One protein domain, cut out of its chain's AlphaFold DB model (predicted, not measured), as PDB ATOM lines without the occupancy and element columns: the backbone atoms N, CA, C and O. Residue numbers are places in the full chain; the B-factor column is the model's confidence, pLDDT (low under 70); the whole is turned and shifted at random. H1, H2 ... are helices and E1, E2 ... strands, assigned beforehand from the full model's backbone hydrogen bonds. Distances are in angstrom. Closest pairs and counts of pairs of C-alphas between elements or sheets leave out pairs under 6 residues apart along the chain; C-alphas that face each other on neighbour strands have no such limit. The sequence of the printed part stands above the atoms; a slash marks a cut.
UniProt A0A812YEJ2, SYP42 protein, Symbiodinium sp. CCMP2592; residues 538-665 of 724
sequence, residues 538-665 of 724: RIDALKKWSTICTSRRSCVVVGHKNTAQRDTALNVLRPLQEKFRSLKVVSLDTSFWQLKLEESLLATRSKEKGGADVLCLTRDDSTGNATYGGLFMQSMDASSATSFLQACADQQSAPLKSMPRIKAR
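What this domain is: This is residues 538 to 665 of the 724 residues of the protein "SYP42 protein" of Symbiodinium sp. CCMP2592 (UniProt A0A812YEJ2). A strongly twisted sheet of five strands forms the core, with H2 and H4 packed over one face and H1 and the short H3 over the other. A small two-stranded ribbon of E3 and E7 lies beyond it, near the start of H1. The 128 printed residues hold four named helices and seven named strands in the order H1 E1 H2 E2 E3 H3 E4 E5 H4 E6 E7; the class is mixed. The large sheet, in the order E2 E1 E4 E5 E6, is mixed. The whole is compact and rounded, with a radius of gyration of the C-alphas of 13.6 A and spans of 40 by 33 by 26 A.

Where its parts are: H1, residues 542 to 550, begins with C-alpha 542 at (306.017, 243.589, 196.101). E1, residues 554 to 560, measures 19.5 A, and H2, residues 563 to 577, 19.6 A. E2 is residues 584 to 589, E3 593 to 596 and H3 599 to 602. E4, residues 613 to 620, measures 23.0 A, and E5, residues 627 to 632, 17.5 A. H4, residues 638 to 649, measures 16.3 A. E6 is residues 654 to 656; E7, residues 661 to 664, ends with C-alpha 664 at (304.931, 248.409, 203.244).

How they stand to each other: E2 and E1 are parallel, with N 558 and O 586 2.8 A apart; E1, H2, E2 form a strand-helix-strand unit, two parallel neighbour strands with a helix between, whose crossover is right-handed. E1 and E4 are antiparallel, with N 557 and O 615 2.7 A apart. E4 and E5 are a hairpin, with N 616 and O 631 2.8 A apart. E5 and E6 are antiparallel, with N 656 and O 628 2.7 A apart. H2 runs along the strands at a height over the sheet of 9.2 A. H4, on the same face, runs along them at 9.9 A. H2 and H4 touch through residues 572 to 576 and 638 to 642 alone, closest at the C-alphas of Val 572 and Ala 638, 6.3 A, and are only just about perpendicular at 71 degrees. H1 and H3 are on the opposite face. E3 and E7 are antiparallel, with N 594 and O 663 2.8 A apart. Every O i to N i+4 pair is within hydrogen-bond range in H4, 4 of 5 in H1 and 9 of 11 in H2; H3 is too short for such a pair.

The domain as a whole: The C-alphas of Ala 564 and Gly 624, the two farthest apart, are 41.1 A from each other. The printed part has no cut, and no link is long. Mean pLDDT of the printed part is 82.8; residues 607 to 610 and 622 to 624 are under 70.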
ATOM      1  N   ARG A 538     294.919 243.904 192.012       87.12
ATOM      2  CA  ARG A 538     295.180 244.433 193.356       87.12
ATOM      3  C   ARG A 538     296.599 244.082 193.775       87.12
ATOM      4  O   ARG A 538     296.997 242.923 193.678       87.12
ATOM      5  N   ILE A 539     297.353 245.071 194.248       87.94
ATOM      6  CA  ILE A 539     298.714 244.845 194.743       87.94
ATOM      7  C   ILE A 539     298.659 244.420 196.208       87.94
ATOM      8  O   ILE A 539     298.440 245.220 197.115       87.94
ATOM      9  N   ASP A 540     298.904 243.142 196.421       84.69
ATOM     10  CA  ASP A 540     299.077 242.466 197.709       84.69
ATOM     11  C   ASP A 540     300.548 242.088 197.973       84.69
ATOM     12  O   ASP A 540     300.928 241.885 199.121       84.69
ATOM     13  N   ALA A 541     301.400 242.046 196.940       84.69
ATOM     14  CA  ALA A 541     302.811 241.674 197.056       84.69
ATOM     15  C   ALA A 541     303.756 242.577 196.245       84.69
ATOM     16  O   ALA A 541     303.446 243.005 195.130       84.69
ATOM     17  N   LEU A 542     304.981 242.770 196.749       83.69
ATOM     18  CA  LEU A 542     306.017 243.589 196.101       83.69
ATOM     19  C   LEU A 542     306.419 243.060 194.709       83.69
ATOM     20  O   LEU A 542     306.639 243.844 193.790       83.69
ATOM     21  N   LYS A 543     306.461 241.732 194.524       83.88
ATOM     22  CA  LYS A 543     306.779 241.101 193.226       83.88
ATOM     23  C   LYS A 543     305.726 241.403 192.149       83.88
ATOM     24  O   LYS A 543     306.055 241.500 190.966       83.88
ATOM     25  N   LYS A 544     304.456 241.568 192.542       85.62
ATOM     26  CA  LYS A 544     303.367 241.904 191.610       85.62
ATOM     27  C   LYS A 544     303.489 243.342 191.104       85.62
ATOM     28  O   LYS A 544     303.278 243.569 189.918       85.62
ATOM     29  N   TRP A 545     303.927 244.284 191.947       87.88
ATOM     30  CA  TRP A 545     304.190 245.673 191.538       87.88
ATOM     31  C   TRP A 545     305.204 245.770 190.401       87.88
ATOM     32  O   TRP A 545     304.923 246.381 189.367       87.88
ATOM     33  N   SER A 546     306.366 245.129 190.569       84.81
ATOM     34  CA  SER A 546     307.431 245.218 189.573       84.81
ATOM     35  C   SER A 546     307.024 244.583 188.243       84.81
ATOM     36  O   SER A 546     307.333 245.096 187.171       84.81
ATOM     37  N   THR A 547     306.288 243.475 188.317       83.44
ATOM     38  CA  THR A 547     305.873 242.700 187.144       83.44
ATOM     39  C   THR A 547     304.751 243.384 186.368       83.44
ATOM     40  O   THR A 547     304.765 243.353 185.141       83.44
ATOM     41  N   ILE A 548     303.789 244.003 187.051       83.00
ATOM     42  CA  ILE A 548     302.575 244.539 186.416       83.00
ATOM     43  C   ILE A 548     302.745 246.009 186.024       83.00
ATOM     44  O   ILE A 548     302.238 246.405 184.978       83.00
ATOM     45  N   CYS A 549     303.463 246.799 186.829       84.69
ATOM     46  CA  CYS A 549     303.501 248.251 186.672       84.69
ATOM     47  C   CYS A 549     304.844 248.767 186.133       84.69
ATOM     48  O   CYS A 549     304.864 249.424 185.100       84.69
ATOM     49  N   THR A 550     305.982 248.425 186.753       83.31
ATOM     50  CA  THR A 550     307.292 249.005 186.364       83.31
ATOM     51  C   THR A 550     307.995 248.285 185.206       83.31
ATOM     52  O   THR A 550     308.931 248.824 184.614       83.31
ATOM     53  N   SER A 551     307.602 247.048 184.887       83.62
ATOM     54  CA  SER A 551     308.119 246.315 183.718       83.62
ATOM     55  C   SER A 551     307.496 246.784 182.397       83.62
ATOM     56  O   SER A 551     308.003 246.463 181.323       83.62
ATOM     57  N   ARG A 552     306.368 247.497 182.476       82.12
ATOM     58  CA  ARG A 552     305.550 247.913 181.338       82.12
ATOM     59  C   ARG A 552     305.853 249.361 180.962       82.12
ATOM     60  O   ARG A 552     306.430 250.102 181.748       82.12
ATOM     61  N   ARG A 553     305.435 249.746 179.753       82.81
ATOM     62  CA  ARG A 553     305.632 251.096 179.199       82.81
ATOM     63  C   ARG A 553     304.733 252.150 179.829       82.81
ATOM     64  O   ARG A 553     305.182 253.264 180.038       82.81
ATOM     65  N   SER A 554     303.496 251.784 180.150       87.56
ATOM     66  CA  SER A 554     302.537 252.665 180.813       87.56
ATOM     67  C   SER A 554     301.687 251.850 181.790       87.56
ATOM     68  O   SER A 554     301.244 250.742 181.471       87.56
ATOM     69  N   CYS A 555     301.471 252.386 182.986       90.06
ATOM     70  CA  CYS A 555     300.697 251.776 184.062       90.06
ATOM     71  C   CYS A 555     299.902 252.858 184.797       90.06
ATOM     72  O   CYS A 555     300.452 253.889 185.167       90.06
ATOM     73  N   VAL A 556     298.618 252.612 185.040       91.12
ATOM     74  CA  VAL A 556     297.735 253.504 185.794       91.12
ATOM     75  C   VAL A 556     297.514 252.916 187.180       91.12
ATOM     76  O   VAL A 556     297.066 251.782 187.332       91.12
ATOM     77  N   VAL A 557     297.822 253.693 188.205       91.31
ATOM     78  CA  VAL A 557     297.745 253.319 189.611       91.31
ATOM     79  C   VAL A 557     296.618 254.104 190.261       91.31
ATOM     80  O   VAL A 557     296.653 255.329 190.316       91.31
ATOM     81  N   VAL A 558     295.633 253.383 190.780       91.44
ATOM     82  CA  VAL A 558     294.534 253.926 191.574       91.44
ATOM     83  C   VAL A 558     294.885 253.737 193.045       91.44
ATOM     84  O   VAL A 558     294.773 252.637 193.591       91.44
ATOM     85  N   GLY A 559     295.355 254.809 193.673       89.75
ATOM     86  CA  GLY A 559     295.638 254.879 195.097       89.75
ATOM     87  C   GLY A 559     294.364 255.135 195.895       89.75
ATOM     88  O   GLY A 559     293.727 256.174 195.740       89.75
ATOM     89  N   HIS A 560     294.002 254.211 196.781       90.00
ATOM     90  CA  HIS A 560     292.824 254.343 197.641       90.00
ATOM     91  C   HIS A 560     293.173 254.070 199.106       90.00
ATOM     92  O   HIS A 560     294.129 253.353 199.399       90.00
ATOM     93  N   LYS A 561     292.415 254.648 200.042       86.69
ATOM     94  CA  LYS A 561     292.471 254.283 201.472       86.69
ATOM     95  C   LYS A 561     291.331 253.346 201.845       86.69
ATOM     96  O   LYS A 561     291.553 252.361 202.533       86.69
ATOM     97  N   ASN A 562     290.135 253.626 201.328       86.69
ATOM     98  CA  ASN A 562     288.926 252.846 201.583       86.69
ATOM     99  C   ASN A 562     288.417 252.204 200.287       86.69
ATOM    100  O   ASN A 562     288.627 252.739 199.197       86.69
ATOM    101  N   THR A 563     287.691 251.092 200.401       86.56
ATOM    102  CA  THR A 563     287.091 250.395 199.249       86.56
ATOM    103  C   THR A 563     286.133 251.295 198.461       86.56
ATOM    104  O   THR A 563     286.157 251.271 197.238       86.56
ATOM    105  N   ALA A 564     285.383 252.174 199.138       86.06
ATOM    106  CA  ALA A 564     284.484 253.128 198.483       86.06
ATOM    107  C   ALA A 564     285.221 254.062 197.503       86.06
ATOM    108  O   ALA A 564     284.790 254.224 196.370       86.06
ATOM    109  N   GLN A 565     286.382 254.600 197.897       87.75
ATOM    110  CA  GLN A 565     287.197 255.465 197.032       87.75
ATOM    111  C   GLN A 565     287.695 254.718 195.793       87.75
ATOM    112  O   GLN A 565     287.697 255.259 194.688       87.75
ATOM    113  N   ARG A 566     288.104 253.455 195.978       88.44
ATOM    114  CA  ARG A 566     288.503 252.583 194.872       88.44
ATOM    115  C   ARG A 566     287.351 252.423 193.889       88.44
ATOM    116  O   ARG A 566     287.554 252.590 192.695       88.44
ATOM    117  N   ASP A 567     286.163 252.098 194.385       88.19
ATOM    118  CA  ASP A 567     285.020 251.795 193.531       88.19
ATOM    119  C   ASP A 567     284.537 253.044 192.778       88.19
ATOM    120  O   ASP A 567     284.278 252.948 191.581       88.19
ATOM    121  N   THR A 568     284.555 254.229 193.401       88.44
ATOM    122  CA  THR A 568     284.301 255.509 192.714       88.44
ATOM    123  C   THR A 568     285.268 255.727 191.548       88.44
ATOM    124  O   THR A 568     284.834 256.010 190.433       88.44
ATOM    125  N   ALA A 569     286.572 255.531 191.768       86.75
ATOM    126  CA  ALA A 569     287.565 255.695 190.709       86.75
ATOM    127  C   ALA A 569     287.443 254.648 189.603       86.75
ATOM    128  O   ALA A 569     287.545 254.967 188.418       86.75
ATOM    129  N   LEU A 570     287.194 253.394 189.973       87.62
ATOM    130  CA  LEU A 570     287.032 252.318 189.006       87.62
ATOM    131  C   LEU A 570     285.752 252.471 188.182       87.62
ATOM    132  O   LEU A 570     285.769 252.109 187.012       87.62
ATOM    133  N   ASN A 571     284.675 253.035 188.729       88.94
ATOM    134  CA  ASN A 571     283.449 253.283 187.966       88.94
ATOM    135  C   ASN A 571     283.660 254.298 186.833       88.94
ATOM    136  O   ASN A 571     283.074 254.135 185.766       88.94
ATOM    137  N   VAL A 572     284.536 255.291 187.023       87.19
ATOM    138  CA  VAL A 572     284.912 256.251 185.969       87.19
ATOM    139  C   VAL A 572     285.886 255.624 184.964       87.19
ATOM    140  O   VAL A 572     285.765 255.835 183.760       87.19
ATOM    141  N   LEU A 573     286.847 254.826 185.440       85.88
ATOM    142  CA  LEU A 573     287.920 254.285 184.598       85.88
ATOM    143  C   LEU A 573     287.517 253.044 183.787       85.88
ATOM    144  O   LEU A 573     287.984 252.896 182.661       85.88
ATOM    145  N   ARG A 574     286.658 252.161 184.317       87.06
ATOM    146  CA  ARG A 574     286.211 250.929 183.634       87.06
ATOM    147  C   ARG A 574     285.675 251.164 182.214       87.06
ATOM    148  O   ARG A 574     286.180 250.493 181.317       87.06
ATOM    149  N   PRO A 575     284.730 252.093 181.962       84.44
ATOM    150  CA  PRO A 575     284.218 252.309 180.606       84.44
ATOM    151  C   PRO A 575     285.293 252.846 179.650       84.44
ATOM    152  O   PRO A 575     285.275 252.553 178.459       84.44
ATOM    153  N   LEU A 576     286.277 253.591 180.162       84.19
ATOM    154  CA  LEU A 576     287.388 254.117 179.361       84.19
ATOM    155  C   LEU A 576     288.485 253.070 179.109       84.19
ATOM    156  O   LEU A 576     289.256 253.192 178.155       84.19
ATOM    157  N   GLN A 577     288.546 252.020 179.928       81.81
ATOM    158  CA  GLN A 577     289.539 250.955 179.818       81.81
ATOM    159  C   GLN A 577     289.347 250.108 178.549       81.81
ATOM    160  O   GLN A 577     290.325 249.611 177.991       81.81
ATOM    161  N   GLU A 578     288.114 249.992 178.046       78.44
ATOM    162  CA  GLU A 578     287.820 249.322 176.771       78.44
ATOM    163  C   GLU A 578     288.417 250.052 175.565       78.44
ATOM    164  O   GLU A 578     288.782 249.406 174.583       78.44
ATOM    165  N   LYS A 579     288.567 251.380 175.664       81.56
ATOM    166  CA  LYS A 579     289.181 252.229 174.636       81.56
ATOM    167  C   LYS A 579     290.709 252.227 174.719       81.56
ATOM    168  O   LYS A 579     291.379 252.272 173.695       81.56
ATOM    169  N   PHE A 580     291.267 252.140 175.930       84.12
ATOM    170  CA  PHE A 580     292.713 252.161 176.180       84.12
ATOM    171  C   PHE A 580     293.221 250.837 176.764       84.12
ATOM    172  O   PHE A 580     293.818 250.789 177.840       84.12
ATOM    173  N   ARG A 581     293.025 249.738 176.030       82.81
ATOM    174  CA  ARG A 581     293.367 248.378 176.487       82.81
ATOM    175  C   ARG A 581     294.862 248.140 176.738       82.81
ATOM    176  O   ARG A 581     295.227 247.186 177.424       82.81
ATOM    177  N   SER A 582     295.744 248.972 176.182       81.50
ATOM    178  CA  SER A 582     297.197 248.885 176.396       81.50
ATOM    179  C   SER A 582     297.603 249.314 177.809       81.50
ATOM    180  O   SER A 582     298.651 248.887 178.299       81.50
ATOM    181  N   LEU A 583     296.778 250.129 178.475       86.12
ATOM    182  CA  LEU A 583     297.038 250.640 179.812       86.12
ATOM    183  C   LEU A 583     296.600 249.622 180.866       86.12
ATOM    184  O   LEU A 583     295.441 249.207 180.937       86.12
ATOM    185  N   LYS A 584     297.534 249.231 181.735       87.31
ATOM    186  CA  LYS A 584     297.223 248.385 182.890       87.31
ATOM    187  C   LYS A 584     296.787 249.240 184.060       87.31
ATOM    188  O   LYS A 584     297.555 250.073 184.528       87.31
ATOM    189  N   VAL A 585     295.575 248.988 184.545       89.31
ATOM    190  CA  VAL A 585     295.034 249.636 185.737       89.31
ATOM    191  C   VAL A 585     295.287 248.752 186.949       89.31
ATOM    192  O   VAL A 585     294.980 247.557 186.951       89.31
ATOM    193  N   VAL A 586     295.855 249.344 187.991       90.88
ATOM    194  CA  VAL A 586     296.246 248.649 189.208       90.88
ATOM    195  C   VAL A 586     295.691 249.383 190.421       90.88
ATOM    196  O   VAL A 586     295.804 250.600 190.520       90.88
ATOM    197  N   SER A 587     295.107 248.644 191.360       91.25
ATOM    198  CA  SER A 587     294.642 249.190 192.639       91.25
ATOM    199  C   SER A 587     295.723 249.049 193.711       91.25
ATOM    200  O   SER A 587     296.240 247.952 193.962       91.25
ATOM    201  N   LEU A 588     296.075 250.178 194.328       90.31
ATOM    202  CA  LEU A 588     297.065 250.271 195.392       90.31
ATOM    203  C   LEU A 588     296.397 250.780 196.669       90.31
ATOM    204  O   LEU A 588     295.915 251.910 196.740       90.31
ATOM    205  N   ASP A 589     296.435 249.950 197.706       89.12
ATOM    206  CA  ASP A 589     295.981 250.339 199.033       89.12
ATOM    207  C   ASP A 589     297.043 251.214 199.713       89.12
ATOM    208  O   ASP A 589     298.076 250.731 200.179       89.12
ATOM    209  N   THR A 590     296.789 252.518 199.756       86.62
ATOM    210  CA  THR A 590     297.691 253.531 200.326       86.62
ATOM    211  C   THR A 590     297.734 253.520 201.859       86.62
ATOM    212  O   THR A 590     298.611 254.161 202.455       86.62
ATOM    213  N   SER A 591     296.805 252.801 202.508       83.06
ATOM    214  CA  SER A 591     296.819 252.585 203.960       83.06
ATOM    215  C   SER A 591     297.917 251.600 204.364       83.06
ATOM    216  O   SER A 591     298.561 251.783 205.396       83.06
ATOM    217  N   PHE A 592     298.184 250.610 203.509       84.44
ATOM    218  CA  PHE A 592     299.196 249.586 203.728       84.44
ATOM    219  C   PHE A 592     300.499 249.888 202.982       84.44
ATOM    220  O   PHE A 592     301.584 249.756 203.546       84.44
ATOM    221  N   TRP A 593     300.421 250.340 201.730       85.25
ATOM    222  CA  TRP A 593     301.584 250.625 200.891       85.25
ATOM    223  C   TRP A 593     301.913 252.120 200.852       85.25
ATOM    224  O   TRP A 593     301.048 252.983 200.710       85.25
ATOM    225  N   GLN A 594     303.202 252.440 200.923       82.38
ATOM    226  CA  GLN A 594     303.750 253.768 200.681       82.38
ATOM    227  C   GLN A 594     304.499 253.769 199.347       82.38
ATOM    228  O   GLN A 594     305.531 253.111 199.207       82.38
ATOM    229  N   LEU A 595     303.984 254.517 198.373       83.38
ATOM    230  CA  LEU A 595     304.651 254.756 197.097       83.38
ATOM    231  C   LEU A 595     305.638 255.919 197.262       83.38
ATOM    232  O   LEU A 595     305.240 257.023 197.630       83.38
ATOM    233  N   LYS A 596     306.932 255.666 197.038       80.12
ATOM    234  CA  LYS A 596     307.956 256.717 197.039       80.12
ATOM    235  C   LYS A 596     307.933 257.431 195.689       80.12
ATOM    236  O   LYS A 596     308.315 256.829 194.687       80.12
ATOM    237  N   LEU A 597     307.479 258.681 195.688       79.38
ATOM    238  CA  LEU A 597     307.446 259.571 194.526       79.38
ATOM    239  C   LEU A 597     308.332 260.791 194.785       79.38
ATOM    240  O   LEU A 597     308.566 261.149 195.940       79.38
ATOM    241  N   GLU A 598     308.823 261.403 193.710       78.25
ATOM    242  CA  GLU A 598     309.573 262.660 193.765       78.25
ATOM    243  C   GLU A 598     308.639 263.834 194.104       78.25
ATOM    244  O   GLU A 598     307.450 263.827 193.774       78.25
ATOM    245  N   GLU A 599     309.173 264.845 194.787       72.50
ATOM    246  CA  GLU A 599     308.408 265.988 195.299       72.50
ATOM    247  C   GLU A 599     307.812 266.860 194.179       72.50
ATOM    248  O   GLU A 599     306.690 267.349 194.304       72.50
ATOM    249  N   SER A 600     308.496 266.944 193.033       70.12
ATOM    250  CA  SER A 600     308.023 267.614 191.812       70.12
ATOM    251  C   SER A 600     306.727 267.010 191.259       70.12
ATOM    252  O   SER A 600     305.846 267.729 190.789       70.12
ATOM    253  N   LEU A 601     306.582 265.690 191.360       77.56
ATOM    254  CA  LEU A 601     305.413 264.957 190.888       77.56
ATOM    255  C   LEU A 601     304.278 264.975 191.923       77.56
ATOM    256  O   LEU A 601     303.103 265.029 191.573       77.56
ATOM    257  N   LEU A 602     304.610 264.997 193.214       76.88
ATOM    258  CA  LEU A 602     303.626 265.213 194.280       76.88
ATOM    259  C   LEU A 602     302.991 266.610 194.213       76.88
ATOM    260  O   LEU A 602     301.829 266.756 194.590       76.88
ATOM    261  N   ALA A 603     303.708 267.616 193.704       73.00
ATOM    262  CA  ALA A 603     303.176 268.962 193.500       73.00
ATOM    263  C   ALA A 603     302.078 269.025 192.419       73.00
ATOM    264  O   ALA A 603     301.209 269.891 192.482       73.00
ATOM    265  N   THR A 604     302.080 268.092 191.460       74.88
ATOM    266  CA  THR A 604     301.080 267.997 190.375       74.88
ATOM    267  C   THR A 604     299.800 267.266 190.797       74.88
ATOM    268  O   THR A 604     298.872 267.122 190.003       74.88
ATOM    269  N   ARG A 605     299.740 266.784 192.043       79.12
ATOM    270  CA  ARG A 605     298.597 266.061 192.606       79.12
ATOM    271  C   ARG A 605     297.418 267.002 192.874       79.12
ATOM    272  O   ARG A 605     297.581 268.049 193.502       79.12
ATOM    273  N   SER A 606     296.214 266.576 192.490       72.44
ATOM    274  CA  SER A 606     294.977 267.273 192.855       72.44
ATOM    275  C   SER A 606     294.755 267.265 194.373       72.44
ATOM    276  O   SER A 606     294.908 266.238 195.036       72.44
ATOM    277  N   LYS A 607     294.410 268.422 194.948       66.06
ATOM    278  CA  LYS A 607     294.220 268.610 196.400       66.06
ATOM    279  C   LYS A 607     292.771 268.371 196.852       66.06
ATOM    280  O   LYS A 607     292.346 268.944 197.856       66.06
ATOM    281  N   GLU A 608     292.004 267.538 196.152       64.62
ATOM    282  CA  GLU A 608     290.654 267.181 196.599       64.62
ATOM    283  C   GLU A 608     290.697 266.301 197.857       64.62
ATOM    284  O   GLU A 608     291.306 265.228 197.906       64.62
ATOM    285  N   LYS A 609     290.046 266.769 198.927       56.88
ATOM    286  CA  LYS A 609     289.974 266.044 200.198       56.88
ATOM    287  C   LYS A 609     288.955 264.910 200.081       56.88
ATOM    288  O   LYS A 609     287.758 265.157 200.058       56.88
ATOM    289  N   GLY A 610     289.435 263.666 200.086       62.88
ATOM    290  CA  GLY A 610     288.587 262.473 200.228       62.88
ATOM    291  C   GLY A 610     288.407 261.621 198.969       62.88
ATOM    292  O   GLY A 610     287.806 260.552 199.075       62.88
ATOM    293  N   GLY A 611     288.969 262.027 197.826       73.31
ATOM    294  CA  GLY A 611     288.989 261.237 196.587       73.31
ATOM    295  C   GLY A 611     290.091 260.168 196.545       73.31
ATOM    296  O   GLY A 611     290.994 260.148 197.387       73.31
ATOM    297  N   ALA A 612     290.003 259.260 195.570       82.88
ATOM    298  CA  ALA A 612     291.109 258.374 195.209       82.88
ATOM    299  C   ALA A 612     292.116 259.128 194.329       82.88
ATOM    300  O   ALA A 612     291.722 259.895 193.453       82.88
ATOM    301  N   ASP A 613     293.407 258.869 194.519       87.19
ATOM    302  CA  ASP A 613     294.442 259.445 193.661       87.19
ATOM    303  C   ASP A 613     294.673 258.526 192.458       87.19
ATOM    304  O   ASP A 613     294.971 257.343 192.630       87.19
ATOM    305  N   VAL A 614     294.586 259.056 191.237       89.38
ATOM    306  CA  VAL A 614     294.927 258.310 190.017       89.38
ATOM    307  C   VAL A 614     296.242 258.842 189.454       89.38
ATOM    308  O   VAL A 614     296.372 260.029 189.159       89.38
ATOM    309  N   LEU A 615     297.222 257.952 189.324       90.62
ATOM    310  CA  LEU A 615     298.581 258.244 188.875       90.62
ATOM    311  C   LEU A 615     298.916 257.401 187.647       90.62
ATOM    312  O   LEU A 615     298.791 256.184 187.683       90.62
ATOM    313  N   CYS A 616     299.406 258.022 186.584       90.75
ATOM    314  CA  CYS A 616     300.022 257.331 185.464       90.75
ATOM    315  C   CYS A 616     301.531 257.265 185.698       90.75
ATOM    316  O   CYS A 616     302.148 258.267 186.056       90.75
ATOM    317  N   LEU A 617     302.115 256.092 185.489       89.62
ATOM    318  CA  LEU A 617     303.548 255.849 185.471       89.62
ATOM    319  C   LEU A 617     303.929 255.374 184.075       89.62
ATOM    320  O   LEU A 617     303.350 254.410 183.572       89.62
ATOM    321  N   THR A 618     304.907 256.031 183.468       89.38
ATOM    322  CA  THR A 618     305.424 255.680 182.147       89.38
ATOM    323  C   THR A 618     306.896 255.310 182.236       89.38
ATOM    324  O   THR A 618     307.613 255.716 183.157       89.38
ATOM    325  N   ARG A 619     307.337 254.491 181.291       87.88
ATOM    326  CA  ARG A 619     308.711 254.033 181.141       87.88
ATOM    327  C   ARG A 619     309.073 254.088 179.667       87.88
ATOM    328  O   ARG A 619     308.431 253.411 178.859       87.88
ATOM    329  N   ASP A 620     310.129 254.824 179.360       82.88
ATOM    330  CA  ASP A 620     310.730 254.842 178.037       82.88
ATOM    331  C   ASP A 620     312.077 254.103 178.058       82.88
ATOM    332  O   ASP A 620     312.915 254.310 178.932       82.88
ATOM    333  N   ASP A 621     312.250 253.198 177.096       72.69
ATOM    334  CA  ASP A 621     313.446 252.363 176.914       72.69
ATOM    335  C   ASP A 621     314.234 252.769 175.650       72.69
ATOM    336  O   ASP A 621     315.181 252.083 175.263       72.69
ATOM    337  N   SER A 622     313.831 253.848 174.968       66.06
ATOM    338  CA  SER A 622     314.368 254.269 173.665       66.06
ATOM    339  C   SER A 622     315.877 254.552 173.661       66.06
ATOM    340  O   SER A 622     316.539 254.312 172.655       66.06
ATOM    341  N   THR A 623     316.436 255.004 174.785       59.78
ATOM    342  CA  THR A 623     317.829 255.469 174.908       59.78
ATOM    343  C   THR A 623     318.766 254.463 175.589       59.78
ATOM    344  O   THR A 623     319.894 254.803 175.937       59.78
ATOM    345  N   GLY A 624     318.329 253.217 175.807       56.91
ATOM    346  CA  GLY A 624     319.124 252.170 176.472       56.91
ATOM    347  C   GLY A 624     319.176 252.279 178.004       56.91
ATOM    348  O   GLY A 624     319.276 251.254 178.677       56.91
ATOM    349  N   ASN A 625     318.999 253.483 178.562       70.56
ATOM    350  CA  ASN A 625     318.730 253.715 179.983       70.56
ATOM    351  C   ASN A 625     317.231 253.962 180.188       70.56
ATOM    352  O   ASN A 625     316.675 254.890 179.611       70.56
ATOM    353  N   ALA A 626     316.576 253.141 181.017       70.38
ATOM    354  CA  ALA A 626     315.144 253.273 181.274       70.38
ATOM    355  C   ALA A 626     314.848 254.589 182.013       70.38
ATOM    356  O   ALA A 626     315.192 254.735 183.191       70.38
ATOM    357  N   THR A 627     314.202 255.534 181.334       81.38
ATOM    358  CA  THR A 627     313.702 256.767 181.945       81.38
ATOM    359  C   THR A 627     312.271 256.539 182.410       81.38
ATOM    360  O   THR A 627     311.464 255.886 181.746       81.38
ATOM    361  N   TYR A 628     311.955 257.035 183.602       85.38
ATOM    362  CA  TYR A 628     310.617 256.928 184.172       85.38
ATOM    363  C   TYR A 628     309.946 258.287 184.104       85.38
ATOM    364  O   TYR A 628     310.617 259.311 184.194       85.38
ATOM    365  N   GLY A 629     308.627 258.305 183.993       86.00
ATOM    366  CA  GLY A 629     307.847 259.522 184.129       86.00
ATOM    367  C   GLY A 629     306.515 259.254 184.807       86.00
ATOM    368  O   GLY A 629     306.121 258.101 185.010       86.00
ATOM    369  N   GLY A 630     305.827 260.310 185.215       88.00
ATOM    370  CA  GLY A 630     304.484 260.161 185.745       88.00
ATOM    371  C   GLY A 630     303.641 261.424 185.685       88.00
ATOM    372  O   GLY A 630     304.137 262.530 185.475       88.00
ATOM    373  N   LEU A 631     302.336 261.226 185.827       88.62
ATOM    374  CA  LEU A 631     301.326 262.274 185.725       88.62
ATOM    375  C   LEU A 631     300.158 261.942 186.652       88.62
ATOM    376  O   LEU A 631     299.665 260.815 186.638       88.62
ATOM    377  N   PHE A 632     299.694 262.913 187.435       88.56
ATOM    378  CA  PHE A 632     298.470 262.774 188.225       88.56
ATOM    379  C   PHE A 632     297.250 263.252 187.447       88.56
ATOM    380  O   PHE A 632     297.312 264.220 186.691       88.56
ATOM    381  N   MET A 633     296.125 262.584 187.677       87.31
ATOM    382  CA  MET A 633     294.834 263.045 187.189       87.31
ATOM    383  C   MET A 633     294.350 264.226 188.041       87.31
ATOM    384  O   MET A 633     294.445 264.192 189.269       87.31
ATOM    385  N   GLN A 634     293.854 265.280 187.388       83.75
ATOM    386  CA  GLN A 634     293.489 266.531 188.062       83.75
ATOM    387  C   GLN A 634     292.052 266.532 188.607       83.75
ATOM    388  O   GLN A 634     291.830 267.039 189.705       83.75
ATOM    389  N   SER A 635     291.098 265.938 187.884       82.00
ATOM    390  CA  SER A 635     289.699 265.801 188.313       82.00
ATOM    391  C   SER A 635     289.147 264.414 187.973       82.00
ATOM    392  O   SER A 635     289.616 263.764 187.039       82.00
ATOM    393  N   MET A 636     288.160 263.943 188.740       77.94
ATOM    394  CA  MET A 636     287.544 262.614 188.589       77.94
ATOM    395  C   MET A 636     286.370 262.582 187.590       77.94
ATOM    396  O   MET A 636     285.439 261.796 187.755       77.94
ATOM    397  N   ASP A 637     286.431 263.393 186.532       83.00
ATOM    398  CA  ASP A 637     285.391 263.484 185.497       83.00
ATOM    399  C   ASP A 637     285.720 262.632 184.264       83.00
ATOM    400  O   ASP A 637     286.886 262.420 183.928       83.00
ATOM    401  N   ALA A 638     284.701 262.199 183.514       81.19
ATOM    402  CA  ALA A 638     284.886 261.350 182.330       81.19
ATOM    403  C   ALA A 638     285.731 262.010 181.213       81.19
ATOM    404  O   ALA A 638     286.536 261.340 180.558       81.19
ATOM    405  N   SER A 639     285.588 263.324 181.000       83.94
ATOM    406  CA  SER A 639     286.344 264.092 179.994       83.94
ATOM    407  C   SER A 639     287.820 264.259 180.374       83.94
ATOM    408  O   SER A 639     288.717 264.032 179.554       83.94
ATOM    409  N   SER A 640     288.070 264.587 181.644       87.25
ATOM    410  CA  SER A 640     289.403 264.698 182.244       87.25
ATOM    411  C   SER A 640     290.122 263.348 182.235       87.25
ATOM    412  O   SER A 640     291.248 263.245 181.747       87.25
ATOM    413  N   ALA A 641     289.429 262.277 182.638       86.00
ATOM    414  CA  ALA A 641     289.950 260.915 182.621       86.00
ATOM    415  C   ALA A 641     290.308 260.438 181.203       86.00
ATOM    416  O   ALA A 641     291.337 259.792 181.020       86.00
ATOM    417  N   THR A 642     289.517 260.787 180.183       87.25
ATOM    418  CA  THR A 642     289.832 260.429 178.787       87.25
ATOM    419  C   THR A 642     291.119 261.104 178.315       87.25
ATOM    420  O   THR A 642     291.997 260.438 177.767       87.25
ATOM    421  N   SER A 643     291.252 262.408 178.569       88.62
ATOM    422  CA  SER A 643     292.434 263.192 178.185       88.62
ATOM    423  C   SER A 643     293.684 262.719 178.935       88.62
ATOM    424  O   SER A 643     294.754 262.568 178.350       88.62
ATOM    425  N   PHE A 644     293.528 262.402 180.221       90.06
ATOM    426  CA  PHE A 644     294.576 261.838 181.063       90.06
ATOM    427  C   PHE A 644     295.057 260.466 180.569       90.06
ATOM    428  O   PHE A 644     296.261 260.233 180.468       90.06
ATOM    429  N   LEU A 645     294.136 259.552 180.244       88.75
ATOM    430  CA  LEU A 645     294.487 258.229 179.722       88.75
ATOM    431  C   LEU A 645     295.155 258.325 178.349       88.75
ATOM    432  O   LEU A 645     296.103 257.587 178.093       88.75
ATOM    433  N   GLN A 646     294.722 259.258 177.499       89.25
ATOM    434  CA  GLN A 646     295.380 259.521 176.223       89.25
ATOM    435  C   GLN A 646     296.820 260.014 176.424       89.25
ATOM    436  O   GLN A 646     297.744 259.395 175.905       89.25
ATOM    437  N   ALA A 647     297.036 261.024 177.272       87.81
ATOM    438  CA  ALA A 647     298.380 261.500 177.612       87.81
ATOM    439  C   ALA A 647     299.264 260.386 178.214       87.81
ATOM    440  O   ALA A 647     300.449 260.277 177.904       87.81
ATOM    441  N   CYS A 648     298.677 259.508 179.034       88.75
ATOM    442  CA  CYS A 648     299.356 258.348 179.611       88.75
ATOM    443  C   CYS A 648     299.749 257.290 178.559       88.75
ATOM    444  O   CYS A 648     300.812 256.665 178.660       88.75
ATOM    445  N   ALA A 649     298.903 257.077 177.547       85.12
ATOM    446  CA  ALA A 649     299.180 256.181 176.426       85.12
ATOM    447  C   ALA A 649     300.267 256.747 175.499       85.12
ATOM    448  O   ALA A 649     301.159 256.002 175.086       85.12
ATOM    449  N   ASP A 650     300.236 258.059 175.261       85.62
ATOM    450  CA  ASP A 650     301.204 258.796 174.439       85.62
ATOM    451  C   ASP A 650     302.530 259.074 175.176       85.62
ATOM    452  O   ASP A 650     303.464 259.625 174.602       85.62
ATOM    453  N   GLN A 651     302.638 258.646 176.441       81.88
ATOM    454  CA  GLN A 651     303.806 258.820 177.316       81.88
ATOM    455  C   GLN A 651     304.175 260.286 177.589       81.88
ATOM    456  O   GLN A 651     305.320 260.606 177.906       81.88
ATOM    457  N   GLN A 652     303.190 261.179 177.534       81.81
ATOM    458  CA  GLN A 652     303.356 262.589 177.855       81.81
ATOM    459  C   GLN A 652     303.289 262.773 179.379       81.81
ATOM    460  O   GLN A 652     302.220 262.973 179.958       81.81
ATOM    461  N   SER A 653     304.430 262.631 180.059       80.44
ATOM    462  CA  SER A 653     304.517 262.685 181.523       80.44
ATOM    463  C   SER A 653     305.768 263.425 182.013       80.44
ATOM    464  O   SER A 653     306.725 263.628 181.265       80.44
ATOM    465  N   ALA A 654     305.757 263.868 183.275       81.00
ATOM    466  CA  ALA A 654     306.903 264.549 183.873       81.00
ATOM    467  C   ALA A 654     308.019 263.535 184.197       81.00
ATOM    468  O   ALA A 654     307.713 262.490 184.779       81.00
ATOM    469  N   PRO A 655     309.295 263.814 183.865       79.50
ATOM    470  CA  PRO A 655     310.392 262.870 184.069       79.50
ATOM    471  C   PRO A 655     310.699 262.653 185.560       79.50
ATOM    472  O   PRO A 655     310.712 263.589 186.357       79.50
ATOM    473  N   LEU A 656     310.986 261.404 185.922       78.12
ATOM    474  CA  LEU A 656     311.370 260.931 187.251       78.12
ATOM    475  C   LEU A 656     312.838 260.495 187.234       78.12
ATOM    476  O   LEU A 656     313.258 259.715 186.377       78.12
ATOM    477  N   LYS A 657     313.612 260.916 188.241       70.88
ATOM    478  CA  LYS A 657     315.037 260.536 188.363       70.88
ATOM    479  C   LYS A 657     315.265 259.087 188.794       70.88
ATOM    480  O   LYS A 657     316.358 258.556 188.626       70.88
ATOM    481  N   SER A 658     314.269 258.450 189.409       74.81
ATOM    482  CA  SER A 658     314.406 257.094 189.945       74.81
ATOM    483  C   SER A 658     313.147 256.262 189.740       74.81
ATOM    484  O   SER A 658     312.036 256.786 189.683       74.81
ATOM    485  N   MET A 659     313.329 254.942 189.645       77.06
ATOM    486  CA  MET A 659     312.223 254.007 189.456       77.06
ATOM    487  C   MET A 659     311.248 254.064 190.649       77.06
ATOM    488  O   MET A 659     311.688 253.897 191.794       77.06
ATOM    489  N   PRO A 660     309.930 254.208 190.416       80.81
ATOM    490  CA  PRO A 660     308.935 254.259 191.483       80.81
ATOM    491  C   PRO A 660     308.874 252.932 192.255       80.81
ATOM    492  O   PRO A 660     308.645 251.853 191.696       80.81
ATOM    493  N   ARG A 661     309.079 253.006 193.576       82.50
ATOM    494  CA  ARG A 661     309.088 251.847 194.485       82.50
ATOM    495  C   ARG A 661     307.999 251.973 195.543       82.50
ATOM    496  O   ARG A 661     307.836 253.030 196.151       82.50
ATOM    497  N   ILE A 662     307.326 250.861 195.822       85.12
ATOM    498  CA  ILE A 662     306.433 250.730 196.976       85.12
ATOM    499  C   ILE A 662     307.181 250.126 198.168       85.12
ATOM    500  O   ILE A 662     308.057 249.274 198.006       85.12
ATOM    501  N   LYS A 663     306.836 250.563 199.377       82.44
ATOM    502  CA  LYS A 663     307.243 249.941 200.643       82.44
ATOM    503  C   LYS A 663     306.007 249.689 201.493       82.44
ATOM    504  O   LYS A 663     305.095 250.511 201.479       82.44
ATOM    505  N   ALA A 664     305.963 248.581 202.227       80.31
ATOM    506  CA  ALA A 664     304.931 248.409 203.244       80.31
ATOM    507  C   ALA A 664     305.148 249.483 204.319       80.31
ATOM    508  O   ALA A 664     306.282 249.691 204.767       80.31
ATOM    509  N   ARG A 665     304.089 250.202 204.698       78.69
ATOM    510  CA  ARG A 665     304.150 251.088 205.857       78.69
ATOM    511  C   ARG A 665     304.430 250.211 207.077       78.69
ATOM    512  O   ARG A 665     303.794 249.164 207.208       78.69
TER     513      ARG A 665